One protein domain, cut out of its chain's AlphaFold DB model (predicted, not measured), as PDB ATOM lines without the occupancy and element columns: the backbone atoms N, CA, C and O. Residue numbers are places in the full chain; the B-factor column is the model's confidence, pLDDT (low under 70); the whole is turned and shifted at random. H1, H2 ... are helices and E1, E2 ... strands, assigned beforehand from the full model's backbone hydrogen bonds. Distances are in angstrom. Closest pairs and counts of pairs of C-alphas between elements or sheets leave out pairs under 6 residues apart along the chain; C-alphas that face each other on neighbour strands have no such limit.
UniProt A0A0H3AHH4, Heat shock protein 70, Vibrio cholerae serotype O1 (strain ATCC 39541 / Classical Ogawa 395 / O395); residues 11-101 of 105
ATOM      1  N   SER A  11      18.151 -25.947 -51.125       96.31
ATOM      2  CA  SER A  11      19.073 -25.046 -50.434       96.31
ATOM      3  C   SER A  11      19.887 -25.877 -49.450       96.31
ATOM      4  O   SER A  11      19.312 -26.687 -48.723       96.31
ATOM      5  N   VAL A  12      21.212 -25.716 -49.454       97.81
ATOM      6  CA  VAL A  12      22.142 -26.513 -48.644       97.81
ATOM      7  C   VAL A  12      23.018 -25.584 -47.811       97.81
ATOM      8  O   VAL A  12      23.685 -24.703 -48.350       97.81
ATOM      9  N   GLY A  13      23.030 -25.803 -46.499       97.81
ATOM     10  CA  GLY A  13      23.947 -25.170 -45.558       97.81
ATOM     11  C   GLY A  13      25.029 -26.155 -45.132       97.81
ATOM     12  O   GLY A  13      24.721 -27.279 -44.738       97.81
ATOM     13  N   ILE A  14      26.292 -25.740 -45.199       97.56
ATOM     14  CA  ILE A  14      27.429 -26.540 -44.736       97.56
ATOM     15  C   ILE A  14      28.147 -25.741 -43.652       97.56
ATOM     16  O   ILE A  14      28.769 -24.720 -43.944       97.56
ATOM     17  N   ASP A  15      28.059 -26.216 -42.414       96.31
ATOM     18  CA  ASP A  15      28.873 -25.715 -41.314       96.31
ATOM     19  C   ASP A  15      30.180 -26.504 -41.268       96.31
ATOM     20  O   ASP A  15      30.185 -27.735 -41.188       96.31
ATOM     21  N   LEU A  16      31.294 -25.787 -41.366       94.69
ATOM     22  CA  LEU A  16      32.632 -26.348 -41.427       94.69
ATOM     23  C   LEU A  16      33.415 -25.921 -40.185       94.69
ATOM     24  O   LEU A  16      34.182 -24.956 -40.216       94.69
ATOM     25  N   GLY A  17      33.222 -26.656 -39.092       94.31
ATOM     26  CA  GLY A  17      33.914 -26.419 -37.834       94.31
ATOM     27  C   GLY A  17      35.304 -27.051 -37.775       94.31
ATOM     28  O   GLY A  17      35.667 -27.946 -38.542       94.31
ATOM     29  N   THR A  18      36.095 -26.624 -36.792       93.50
ATOM     30  CA  THR A  18      37.411 -27.215 -36.498       93.50
ATOM     31  C   THR A  18      37.307 -28.598 -35.858       93.50
ATOM     32  O   THR A  18      38.246 -29.376 -35.923       93.50
ATOM     33  N   THR A  19      36.172 -28.953 -35.252       93.75
ATOM     34  CA  THR A  19      35.989 -30.286 -34.646       93.75
ATOM     35  C   THR A  19      34.996 -31.144 -35.424       93.75
ATOM     36  O   THR A  19      35.243 -32.332 -35.619       93.75
ATOM     37  N   HIS A  20      33.884 -30.555 -35.864       96.38
ATOM     38  CA  HIS A  20      32.830 -31.247 -36.601       96.38
ATOM     39  C   HIS A  20      32.326 -30.366 -37.744       96.38
ATOM     40  O   HIS A  20      32.273 -29.144 -37.613       96.38
ATOM     41  N   CYS A  21      31.916 -31.013 -38.826       96.88
ATOM     42  CA  CYS A  21      31.151 -30.443 -39.917       96.88
ATOM     43  C   CYS A  21      29.718 -30.983 -39.874       96.88
ATOM     44  O   CYS A  21      29.494 -32.159 -39.561       96.88
ATOM     45  N   VAL A  22      28.756 -30.142 -40.242       97.56
ATOM     46  CA  VAL A  22      27.335 -30.496 -40.337       97.56
ATOM     47  C   VAL A  22      26.800 -30.011 -41.675       97.56
ATOM     48  O   VAL A  22      27.125 -28.910 -42.116       97.56
ATOM     49  N   LEU A  23      25.976 -30.829 -42.324       97.81
ATOM     50  CA  LEU A  23      25.250 -30.444 -43.527       97.81
ATOM     51  C   LEU A  23      23.762 -30.411 -43.208       97.81
ATOM     52  O   LEU A  23      23.224 -31.368 -42.654       97.81
ATOM     53  N   ALA A  24      23.103 -29.322 -43.575       98.19
ATOM     54  CA  ALA A  24      21.657 -29.201 -43.535       98.19
ATOM     55  C   ALA A  24      21.115 -28.849 -44.920       98.19
ATOM     56  O   ALA A  24      21.808 -28.228 -45.727       98.19
ATOM     57  N   TYR A  25      19.886 -29.250 -45.209       98.06
ATOM     58  CA  TYR A  25      19.255 -29.015 -46.500       98.06
ATOM     59  C   TYR A  25      17.747 -28.801 -46.352       98.06
ATOM     60  O   TYR A  25      17.150 -29.206 -45.358       98.06
ATOM     61  N   GLN A  26      17.134 -28.155 -47.342       97.62
ATOM     62  CA  GLN A  26      15.679 -28.074 -47.504       97.62
ATOM     63  C   GLN A  26      15.315 -28.120 -48.992       97.62
ATOM     64  O   GLN A  26      16.056 -27.581 -49.820       97.62
ATOM     65  N   ASP A  27      14.184 -28.736 -49.338       96.25
ATOM     66  CA  ASP A  27      13.621 -28.689 -50.694       96.25
ATOM     67  C   ASP A  27      12.929 -27.335 -50.922       96.25
ATOM     68  O   ASP A  27      11.958 -27.007 -50.248       96.25
ATOM     69  N   VAL A  28      13.426 -26.517 -51.850       94.56
ATOM     70  CA  VAL A  28      12.886 -25.166 -52.096       94.56
ATOM     71  C   VAL A  28      11.687 -25.156 -53.047       94.56
ATOM     72  O   VAL A  28      11.121 -24.096 -53.291       94.56
ATOM     73  N   GLN A  29      11.294 -26.313 -53.585       93.38
ATOM     74  CA  GLN A  29      10.098 -26.459 -54.422       93.38
ATOM     75  C   GLN A  29       8.856 -26.851 -53.606       93.38
ATOM     76  O   GLN A  29       7.747 -26.831 -54.138       93.38
ATOM     77  N   SER A  30       9.024 -27.199 -52.327       93.50
ATOM     78  CA  SER A  30       7.941 -27.565 -51.411       93.50
ATOM     79  C   SER A  30       7.774 -26.502 -50.325       93.50
ATOM     80  O   SER A  30       8.682 -26.280 -49.529       93.50
ATOM     81  N   GLU A  31       6.599 -25.864 -50.266       89.75
ATOM     82  CA  GLU A  31       6.281 -24.841 -49.250       89.75
ATOM     83  C   GLU A  31       6.196 -25.407 -47.823       89.75
ATOM     84  O   GLU A  31       6.360 -24.677 -46.849       89.75
ATOM     85  N   GLU A  32       5.967 -26.714 -47.692       94.31
ATOM     86  CA  GLU A  32       5.893 -27.413 -46.405       94.31
ATOM     87  C   GLU A  32       7.259 -27.928 -45.927       94.31
ATOM     88  O   GLU A  32       7.366 -28.455 -44.813       94.31
ATOM     89  N   SER A  33       8.307 -27.800 -46.752       94.00
ATOM     90  CA  SER A  33       9.627 -28.319 -46.411       94.00
ATOM     91  C   SER A  33      10.223 -27.590 -45.210       94.00
ATOM     92  O   SER A  33      10.005 -26.400 -44.965       94.00
ATOM     93  N   ARG A  34      11.002 -28.333 -44.427       96.38
ATOM     94  CA  ARG A  34      11.753 -27.806 -43.290       96.38
ATOM     95  C   ARG A  34      13.231 -28.067 -43.508       96.38
ATOM     96  O   ARG A  34      13.612 -28.948 -44.274       96.38
ATOM     97  N   VAL A  35      14.057 -27.296 -42.812       97.38
ATOM     98  CA  VAL A  35      15.493 -27.559 -42.759       97.38
ATOM     99  C   VAL A  35      15.727 -28.859 -42.001       97.38
ATOM    100  O   VAL A  35      15.314 -28.999 -40.849       97.38
ATOM    101  N   GLU A  36      16.425 -29.785 -42.642       97.81
ATOM    102  CA  GLU A  36      16.810 -31.075 -42.085       97.81
ATOM    103  C   GLU A  36      18.329 -31.196 -42.031       97.81
ATOM    104  O   GLU A  36      19.031 -30.765 -42.945       97.81
ATOM    105  N   VAL A  37      18.850 -31.818 -40.970       98.06
ATOM    106  CA  VAL A  37      20.263 -32.212 -40.918       98.06
ATOM    107  C   VAL A  37      20.433 -33.486 -41.735       98.06
ATOM    108  O   VAL A  37      19.775 -34.492 -41.474       98.06
ATOM    109  N   MET A  38      21.336 -33.455 -42.710       97.44
ATOM    110  CA  MET A  38      21.652 -34.620 -43.522       97.44
ATOM    111  C   MET A  38      22.531 -35.583 -42.729       97.44
ATOM    112  O   MET A  38      23.631 -35.236 -42.294       97.44
ATOM    113  N   SER A  39      22.081 -36.828 -42.602       97.38
ATOM    114  CA  SER A  39      22.936 -37.905 -42.120       97.38
ATOM    115  C   SER A  39      23.982 -38.260 -43.180       97.38
ATOM    116  O   SER A  39      23.640 -38.510 -44.337       97.38
ATOM    117  N   ILE A  40      25.247 -38.324 -42.783       95.94
ATOM    118  CA  ILE A  40      26.382 -38.615 -43.658       95.94
ATOM    119  C   ILE A  40      26.844 -40.041 -43.369       95.94
ATOM    120  O   ILE A  40      27.225 -40.348 -42.237       95.94
ATOM    121  N   ALA A  41      26.844 -40.901 -44.389       95.81
ATOM    122  CA  ALA A  41      27.418 -42.239 -44.286       95.81
ATOM    123  C   ALA A  41      28.932 -42.151 -44.030       95.81
ATOM    124  O   ALA A  41      29.718 -41.661 -44.836       95.81
ATOM    125  N   GLN A  42      29.372 -42.609 -42.876       96.00
ATOM    126  CA  GLN A  42      30.756 -42.529 -42.453       96.00
ATOM    127  C   GLN A  42      31.270 -43.919 -42.179       96.00
ATOM    128  O   GLN A  42      30.582 -44.755 -41.600       96.00
ATOM    129  N   MET A  43      32.520 -44.147 -42.558       95.62
ATOM    130  CA  MET A  43      33.223 -45.315 -42.073       95.62
ATOM    131  C   MET A  43      33.490 -45.117 -40.583       95.62
ATOM    132  O   MET A  43      34.096 -44.115 -40.200       95.62
ATOM    133  N   THR A  44      33.038 -46.045 -39.747       95.69
ATOM    134  CA  THR A  44      33.263 -46.010 -38.291       95.69
ATOM    135  C   THR A  44      34.282 -47.065 -37.858       95.69
ATOM    136  O   THR A  44      35.052 -46.843 -36.918       95.69
ATOM    137  N   ALA A  45      34.375 -48.156 -38.625       93.44
ATOM    138  CA  ALA A  45      35.404 -49.192 -38.563       93.44
ATOM    139  C   ALA A  45      35.738 -49.693 -39.990       93.44
ATOM    140  O   ALA A  45      34.952 -49.457 -40.909       93.44
ATOM    141  N   PRO A  46      36.876 -50.379 -40.219       91.69
ATOM    142  CA  PRO A  46      37.200 -50.975 -41.518       91.69
ATOM    143  C   PRO A  46      36.050 -51.823 -42.083       91.69
ATOM    144  O   PRO A  46      35.667 -52.823 -41.486       91.69
ATOM    145  N   GLY A  47      35.510 -51.434 -43.241       91.56
ATOM    146  CA  GLY A  47      34.373 -52.119 -43.872       91.56
ATOM    147  C   GLY A  47      32.999 -51.870 -43.230       91.56
ATOM    148  O   GLY A  47      32.010 -52.391 -43.742       91.56
ATOM    149  N   THR A  48      32.912 -51.059 -42.172       94.69
ATOM    150  CA  THR A  48      31.656 -50.699 -41.497       94.69
ATOM    151  C   THR A  48      31.295 -49.253 -41.803       94.69
ATOM    152  O   THR A  48      32.067 -48.343 -41.496       94.69
ATOM    153  N   VAL A  49      30.109 -49.045 -42.380       95.69
ATOM    154  CA  VAL A  49      29.570 -47.722 -42.710       95.69
ATOM    155  C   VAL A  49      28.278 -47.489 -41.934       95.69
ATOM    156  O   VAL A  49      27.367 -48.311 -41.990       95.69
ATOM    157  N   GLU A  50      28.193 -46.356 -41.245       97.25
ATOM    158  CA  GLU A  50      27.031 -45.937 -40.457       97.25
ATOM    159  C   GLU A  50      26.637 -44.504 -40.817       97.25
ATOM    160  O   GLU A  50      27.484 -43.693 -41.185       97.25
ATOM    161  N   ASN A  51      25.356 -44.164 -40.700       97.31
ATOM    162  CA  ASN A  51      24.877 -42.806 -40.953       97.31
ATOM    163  C   ASN A  51      24.964 -41.972 -39.673       97.31
ATOM    164  O   ASN A  51      24.291 -42.274 -38.690       97.31
ATOM    165  N   LEU A  52      25.773 -40.910 -39.689       97.75
ATOM    166  CA  LEU A  52      25.946 -39.998 -38.555       97.75
ATOM    167  C   LEU A  52      25.606 -38.562 -38.966       97.75
ATOM    168  O   LEU A  52      25.928 -38.133 -40.070       97.75
ATOM    169  N   ASN A  53      25.016 -37.790 -38.054       97.56
ATOM    170  CA  ASN A  53      24.577 -36.412 -38.329       97.56
ATOM    171  C   ASN A  53      25.706 -35.370 -38.276       97.56
ATOM    172  O   ASN A  53      25.480 -34.197 -38.556       97.56
ATOM    173  N   GLN A  54      26.912 -35.775 -37.875       96.88
ATOM    174  CA  GLN A  54      28.084 -34.907 -37.805       96.88
ATOM    175  C   GLN A  54      29.288 -35.644 -38.373       96.88
ATOM    176  O   GLN A  54      29.532 -36.799 -38.021       96.88
ATOM    177  N   LEU A  55      30.056 -34.973 -39.223       96.88
ATOM    178  CA  LEU A  55      31.314 -35.476 -39.763       96.88
ATOM    179  C   LEU A  55      32.462 -34.878 -38.954       96.88
ATOM    180  O   LEU A  55      32.634 -33.668 -38.942       96.88
ATOM    181  N   GLY A  56      33.260 -35.701 -38.276       96.44
ATOM    182  CA  GLY A  56      34.436 -35.191 -37.565       96.44
ATOM    183  C   GLY A  56      35.454 -34.554 -38.524       96.44
ATOM    184  O   GLY A  56      35.778 -35.145 -39.555       96.44
ATOM    185  N   SER A  57      35.999 -33.389 -38.164       96.44
ATOM    186  CA  SER A  57      36.997 -32.628 -38.938       96.44
ATOM    187  C   SER A  57      38.403 -33.224 -38.799       96.44
ATOM    188  O   SER A  57      39.362 -32.561 -38.395       96.44
ATOM    189  N   PHE A  58      38.505 -34.514 -39.111       96.62
ATOM    190  CA  PHE A  58      39.703 -35.330 -39.000       96.62
ATOM    191  C   PHE A  58      40.020 -35.961 -40.346       96.62
ATOM    192  O   PHE A  58      39.132 -36.516 -40.996       96.62
ATOM    193  N   VAL A  59      41.295 -35.934 -40.718       96.12
ATOM    194  CA  VAL A  59      41.834 -36.682 -41.853       96.12
ATOM    195  C   VAL A  59      42.919 -37.606 -41.324       96.12
ATOM    196  O   VAL A  59      43.809 -37.174 -40.598       96.12
ATOM    197  N   TYR A  60      42.842 -38.885 -41.666       95.56
ATOM    198  CA  TYR A  60      43.839 -39.884 -41.319       95.56
ATOM    199  C   TYR A  60      44.494 -40.413 -42.589       95.56
ATOM    200  O   TYR A  60      43.794 -40.847 -43.511       95.56
ATOM    201  N   GLN A  61      45.828 -40.394 -42.617       93.75
ATOM    202  CA  GLN A  61      46.621 -40.897 -43.735       93.75
ATOM    203  C   GLN A  61      47.172 -42.298 -43.413       93.75
ATOM    204  O   GLN A  61      48.230 -42.418 -42.773       93.75
ATOM    205  N   PRO A  62      46.476 -43.373 -43.832       89.94
ATOM    206  CA  PRO A  62      46.904 -44.727 -43.518       89.94
ATOM    207  C   PRO A  62      48.217 -45.070 -44.225       89.94
ATOM    208  O   PRO A  62      48.526 -44.541 -45.296       89.94
ATOM    209  N   HIS A  63      48.988 -45.990 -43.648       89.12
ATOM    210  CA  HIS A  63      50.050 -46.650 -44.408       89.12
ATOM    211  C   HIS A  63      49.438 -47.529 -45.511       89.12
ATOM    212  O   HIS A  63      48.336 -48.053 -45.348       89.12
ATOM    213  N   GLU A  64      50.168 -47.757 -46.605       83.38
ATOM    214  CA  GLU A  64      49.692 -48.549 -47.754       83.38
ATOM    215  C   GLU A  64      49.195 -49.954 -47.361       83.38
ATOM    216  O   GLU A  64      48.241 -50.470 -47.936       83.38
ATOM    217  N   HIS A  65      49.798 -50.542 -46.327       84.81
ATOM    218  CA  HIS A  65      49.489 -51.888 -45.831       84.81
ATOM    219  C   HIS A  65      48.666 -51.916 -44.535       84.81
ATOM    220  O   HIS A  65      48.493 -52.975 -43.943       84.81
ATOM    221  N   GLU A  66      48.181 -50.771 -44.057       86.50
ATOM    222  CA  GLU A  66      47.443 -50.705 -42.789       86.50
ATOM    223  C   GLU A  66      46.015 -51.252 -42.913       86.50
ATOM    224  O   GLU A  66      45.467 -51.811 -41.965       86.50
ATOM    225  N   MET A  67      45.406 -51.099 -44.091       84.50
ATOM    226  CA  MET A  67      44.036 -51.519 -44.367       84.50
ATOM    227  C   MET A  67      43.904 -52.029 -45.798       84.50
ATOM    228  O   MET A  67      44.410 -51.416 -46.737       84.50
ATOM    229  N   ALA A  68      43.153 -53.116 -45.981       86.75
ATOM    230  CA  ALA A  68      42.830 -53.615 -47.310       86.75
ATOM    231  C   ALA A  68      42.009 -52.581 -48.097       86.75
ATOM    232  O   ALA A  68      41.094 -51.956 -47.555       86.75
ATOM    233  N   ALA A  69      42.278 -52.446 -49.399       84.19
ATOM    234  CA  ALA A  69      41.580 -51.488 -50.259       84.19
ATOM    235  C   ALA A  69      40.049 -51.656 -50.215       84.19
ATOM    236  O   ALA A  69      39.321 -50.673 -50.099       84.19
ATOM    237  N   ALA A  70      39.567 -52.903 -50.196       85.69
ATOM    238  CA  ALA A  70      38.140 -53.222 -50.128       85.69
ATOM    239  C   ALA A  70      37.455 -52.725 -48.840       85.69
ATOM    240  O   ALA A  70      36.258 -52.431 -48.870       85.69
ATOM    241  N   SER A  71      38.207 -52.599 -47.742       87.88
ATOM    242  CA  SER A  71      37.730 -52.134 -46.434       87.88
ATOM    243  C   SER A  71      37.698 -50.610 -46.309       87.88
ATOM    244  O   SER A  71      37.320 -50.111 -45.253       87.88
ATOM    245  N   ARG A  72      38.092 -49.875 -47.360       88.31
ATOM    246  CA  ARG A  72      38.077 -48.404 -47.419       88.31
ATOM    247  C   ARG A  72      36.900 -47.842 -48.225       88.31
ATOM    248  O   ARG A  72      36.809 -46.636 -48.388       88.31
ATOM    249  N   ARG A  73      35.992 -48.677 -48.730       88.75
ATOM    250  CA  ARG A  73      34.899 -48.224 -49.605       88.75
ATOM    251  C   ARG A  73      33.802 -47.483 -48.838       88.75
ATOM    252  O   ARG A  73      33.404 -47.900 -47.754       88.75
ATOM    253  N   LEU A  74      33.287 -46.423 -49.451       88.81
ATOM    254  CA  LEU A  74      32.088 -45.688 -49.053       88.81
ATOM    255  C   LEU A  74      31.028 -45.783 -50.163       88.81
ATOM    256  O   LEU A  74      31.388 -46.049 -51.313       88.81
ATOM    257  N   PRO A  75      29.741 -45.509 -49.873       88.19
ATOM    258  CA  PRO A  75      28.673 -45.569 -50.877       88.19
ATOM    259  C   PRO A  75      28.902 -44.675 -52.108       88.19
ATOM    260  O   PRO A  75      28.364 -44.951 -53.174       88.19
ATOM    261  N   TRP A  76      29.712 -43.623 -51.973       86.00
ATOM    262  CA  TRP A  76      30.030 -42.652 -53.027       86.00
ATOM    263  C   TRP A  76      31.501 -42.660 -53.471       86.00
ATOM    264  O   TRP A  76      31.883 -41.841 -54.302       86.00
ATOM    265  N   SER A  77      32.353 -43.528 -52.912       86.31
ATOM    266  CA  SER A  77      33.760 -43.624 -53.324       86.31
ATOM    267  C   SER A  77      34.337 -45.013 -53.066       86.31
ATOM    268  O   SER A  77      34.364 -45.495 -51.931       86.31
ATOM    269  N   SER A  78      34.829 -45.657 -54.125       85.44
ATOM    270  CA  SER A  78      35.476 -46.970 -54.051       85.44
ATOM    271  C   SER A  78      36.957 -46.903 -53.667       85.44
ATOM    272  O   SER A  78      37.501 -47.896 -53.188       85.44
ATOM    273  N   GLU A  79      37.608 -45.757 -53.861       84.88
ATOM    274  CA  GLU A  79      39.053 -45.582 -53.675       84.88
ATOM    275  C   GLU A  79      39.364 -44.238 -52.996       84.88
ATOM    276  O   GLU A  79      39.920 -43.331 -53.616       84.88
ATOM    277  N   PRO A  80      38.991 -44.048 -51.718       83.62
ATOM    278  CA  PRO A  80      39.341 -42.819 -51.027       83.62
ATOM    279  C   PRO A  80      40.853 -42.744 -50.784       83.62
ATOM    280  O   PRO A  80      41.479 -43.694 -50.307       83.62
ATOM    281  N   THR A  81      41.430 -41.584 -51.092       82.25
ATOM    282  CA  THR A  81      42.864 -41.288 -50.935       82.25
ATOM    283  C   THR A  81      43.263 -40.984 -49.490       82.25
ATOM    284  O   THR A  81      44.437 -41.107 -49.141       82.25
ATOM    285  N   ALA A  82      42.289 -40.639 -48.646       87.44
ATOM    286  CA  ALA A  82      42.434 -40.449 -47.208       87.44
ATOM    287  C   ALA A  82      41.166 -40.914 -46.476       87.44
ATOM    288  O   ALA A  82      40.080 -40.969 -47.057       87.44
ATOM    289  N   LEU A  83      41.298 -41.239 -45.190       93.75
ATOM    290  CA  LEU A  83      40.165 -41.589 -44.335       93.75
ATOM    291  C   LEU A  83      39.707 -40.347 -43.570       93.75
ATOM    292  O   LEU A  83      40.541 -39.590 -43.082       93.75
ATOM    293  N   VAL A  84      38.396 -40.137 -43.446       95.50
ATOM    294  CA  VAL A  84      37.824 -38.933 -42.818       95.50
ATOM    295  C   VAL A  84      36.758 -39.275 -41.781       95.50
ATOM    296  O   VAL A  84      36.217 -40.382 -41.780       95.50
ATOM    297  N   GLY A  85      36.435 -38.332 -40.897       95.69
ATOM    298  CA  GLY A  85      35.329 -38.485 -39.950       95.69
ATOM    299  C   GLY A  85      35.612 -39.475 -38.820       95.69
ATOM    300  O   GLY A  85      36.689 -39.470 -38.219       95.69
ATOM    301  N   ALA A  86      34.623 -40.316 -38.505       96.81
ATOM    302  CA  ALA A  86      34.674 -41.240 -37.371       96.81
ATOM    303  C   ALA A  86      35.868 -42.215 -37.420       96.81
ATOM    304  O   ALA A  86      36.611 -42.314 -36.442       96.81
ATOM    305  N   ILE A  87      36.112 -42.886 -38.555       96.25
ATOM    306  CA  ILE A  87      37.261 -43.794 -38.706       96.25
ATOM    307  C   ILE A  87      38.594 -43.062 -38.511       96.25
ATOM    308  O   ILE A  87      39.494 -43.597 -37.867       96.25
ATOM    309  N   ALA A  88      38.713 -41.826 -39.007       96.50
ATOM    310  CA  ALA A  88      39.939 -41.046 -38.907       96.50
ATOM    311  C   ALA A  88      40.253 -40.703 -37.451       96.50
ATOM    312  O   ALA A  88      41.378 -40.897 -36.996       96.50
ATOM    313  N   ARG A  89      39.235 -40.288 -36.689       96.12
ATOM    314  CA  ARG A  89      39.347 -40.072 -35.242       96.12
ATOM    315  C   ARG A  89      39.743 -41.358 -34.508       96.12
ATOM    316  O   ARG A  89      40.636 -41.331 -33.662       96.12
ATOM    317  N   ASN A  90      39.110 -42.482 -34.851       95.44
ATOM    318  CA  ASN A  90      39.360 -43.775 -34.215       95.44
ATOM    319  C   ASN A  90      40.799 -44.260 -34.448       95.44
ATOM    320  O   ASN A  90      41.487 -44.612 -33.490       95.44
ATOM    321  N   LEU A  91      41.286 -44.245 -35.690       94.88
ATOM    322  CA  LEU A  91      42.660 -44.643 -36.018       94.88
ATOM    323  C   LEU A  91      43.686 -43.635 -35.493       94.88
ATOM    324  O   LEU A  91      44.682 -44.018 -34.882       94.88
ATOM    325  N   GLY A  92      43.403 -42.341 -35.636       95.00
ATOM    326  CA  GLY A  92      44.269 -41.265 -35.172       95.00
ATOM    327  C   GLY A  92      44.501 -41.260 -33.662       95.00
ATOM    328  O   GLY A  92      45.587 -40.903 -33.220       95.00
ATOM    329  N   SER A  93      43.544 -41.739 -32.860       94.19
ATOM    330  CA  SER A  93      43.760 -41.932 -31.416       94.19
ATOM    331  C   SER A  93      44.843 -42.971 -31.088       94.19
ATOM    332  O   SER A  93      45.478 -42.885 -30.041       94.19
ATOM    333  N   LYS A  94      45.076 -43.934 -31.991       94.19
ATOM    334  CA  LYS A  94      46.095 -44.988 -31.856       94.19
ATOM    335  C   LYS A  94      47.407 -44.604 -32.527       94.19
ATOM    336  O   LYS A  94      48.473 -45.017 -32.083       94.19
ATOM    337  N   THR A  95      47.344 -43.828 -33.607       94.44
ATOM    338  CA  THR A  95      48.523 -43.379 -34.358       94.44
ATOM    339  C   THR A  95      48.445 -41.873 -34.634       94.44
ATOM    340  O   THR A  95      48.200 -41.462 -35.771       94.44
ATOM    341  N   PRO A  96      48.680 -41.023 -33.610       93.38
ATOM    342  CA  PRO A  96      48.473 -39.575 -33.716       93.38
ATOM    343  C   PRO A  96      49.302 -38.897 -34.807       93.38
ATOM    344  O   PRO A  96      48.843 -37.943 -35.420       93.38
ATOM    345  N   ILE A  97      50.494 -39.421 -35.108       95.38
ATOM    346  CA  ILE A  97      51.384 -38.880 -36.149       95.38
ATOM    347  C   ILE A  97      50.780 -38.932 -37.566       95.38
ATOM    348  O   ILE A  97      51.248 -38.235 -38.460       95.38
ATOM    349  N   ARG A  98      49.747 -39.757 -37.784       94.31
ATOM    350  CA  ARG A  98      49.035 -39.898 -39.067       94.31
ATOM    351  C   ARG A  98      47.710 -39.136 -39.109       94.31
ATOM    352  O   ARG A  98      47.008 -39.205 -40.116       94.31
ATOM    353  N   LEU A  99      47.352 -38.452 -38.022       96.25
ATOM    354  CA  LEU A  99      46.104 -37.716 -37.887       96.25
ATOM    355  C   LEU A  99      46.336 -36.223 -38.114       96.25
ATOM    356  O   LEU A  99      47.107 -35.587 -37.401       96.25
ATOM    357  N   VAL A 100      45.569 -35.647 -39.029       95.88
ATOM    358  CA  VAL A 100      45.332 -34.208 -39.091       95.88
ATOM    359  C   VAL A 100      44.010 -33.936 -38.381       95.88
ATOM    360  O   VAL A 100      42.937 -34.283 -38.880       95.88
ATOM    361  N   ALA A 101      44.089 -33.358 -37.184       92.75
ATOM    362  CA  ALA A 101      42.935 -32.788 -36.494       92.75
ATOM    363  C   ALA A 101      42.692 -31.358 -36.980       92.75
ATOM    364  O   ALA A 101      43.609 -30.714 -37.488       92.75
TER     365      ALA A 101
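AT A GLANCE: This is residues 11 to 101 of the 105 residues of the protein "Heat shock protein 70" of Vibrio cholerae serotype O1 (strain ATCC 39541 / Classical Ogawa 395 / O395) (UniProt A0A0H3AHH4). A long hairpin, E1 and E2, makes one end of an elongated model; at the other end the short helix H2 packs between two small sheets, the hairpin E3 and E4 and the pair E5 and E6. The link of residues 28 to 39 folds back beside E2, and the short H1 lies off the far end of E3 and E4. The printed part has 91 residues, in the order E1 E2 E3 E4 E5 H1 H2 E6, each two-stranded sheet antiparallel; the class is mixed, helices and strands, with under half of the residues in named elements. It is only just loose, close to compact, with a radius of gyration of the C-alphas of 15.0 A and spans of 51 by 27 by 17 A.

IN THESE COORDINATES: Find C-alpha 11 at (19.073, -25.046, -50.434); E1 runs from there to residue 16, 16.3 A. E2 is residues 20 to 27, 24.0 A, E3 40 to 45, 14.8 A, E4 48 to 52, and E5 58 to 60. H1 is 69 to 72, H2 86 to 92, and E6 99 to 101, ending at (42.935, -32.788, -36.494).

HOW THE PARTS SIT: In the hairpin E1 and E2, look at N 13 and O 24, 2.8 A. Residues 24 to 25 of E2 pair with 36 to 37, antiparallel. E3 and E4 show N 42 and O 50 at 2.8 A; E5 and E6 show N 100 and O 59 at 2.8 A. The closest C-alphas of E3 and H2 are Thr 44 and Ile 87, 4.6 A; of E5 and H2, Tyr 60 and Ala 88, 4.7 A. H1 and H2 are apart. In H2 every O i to N i+4 pair is within hydrogen-bond range; H1 is too short for one.

THE WHOLE: The farthest C-alphas, Glu 31 and His 65, are 51.1 A apart. The printed part has no cut; the links E2 to E3 and H1 to H2 are long. No printed residue is under 70 in pLDDT.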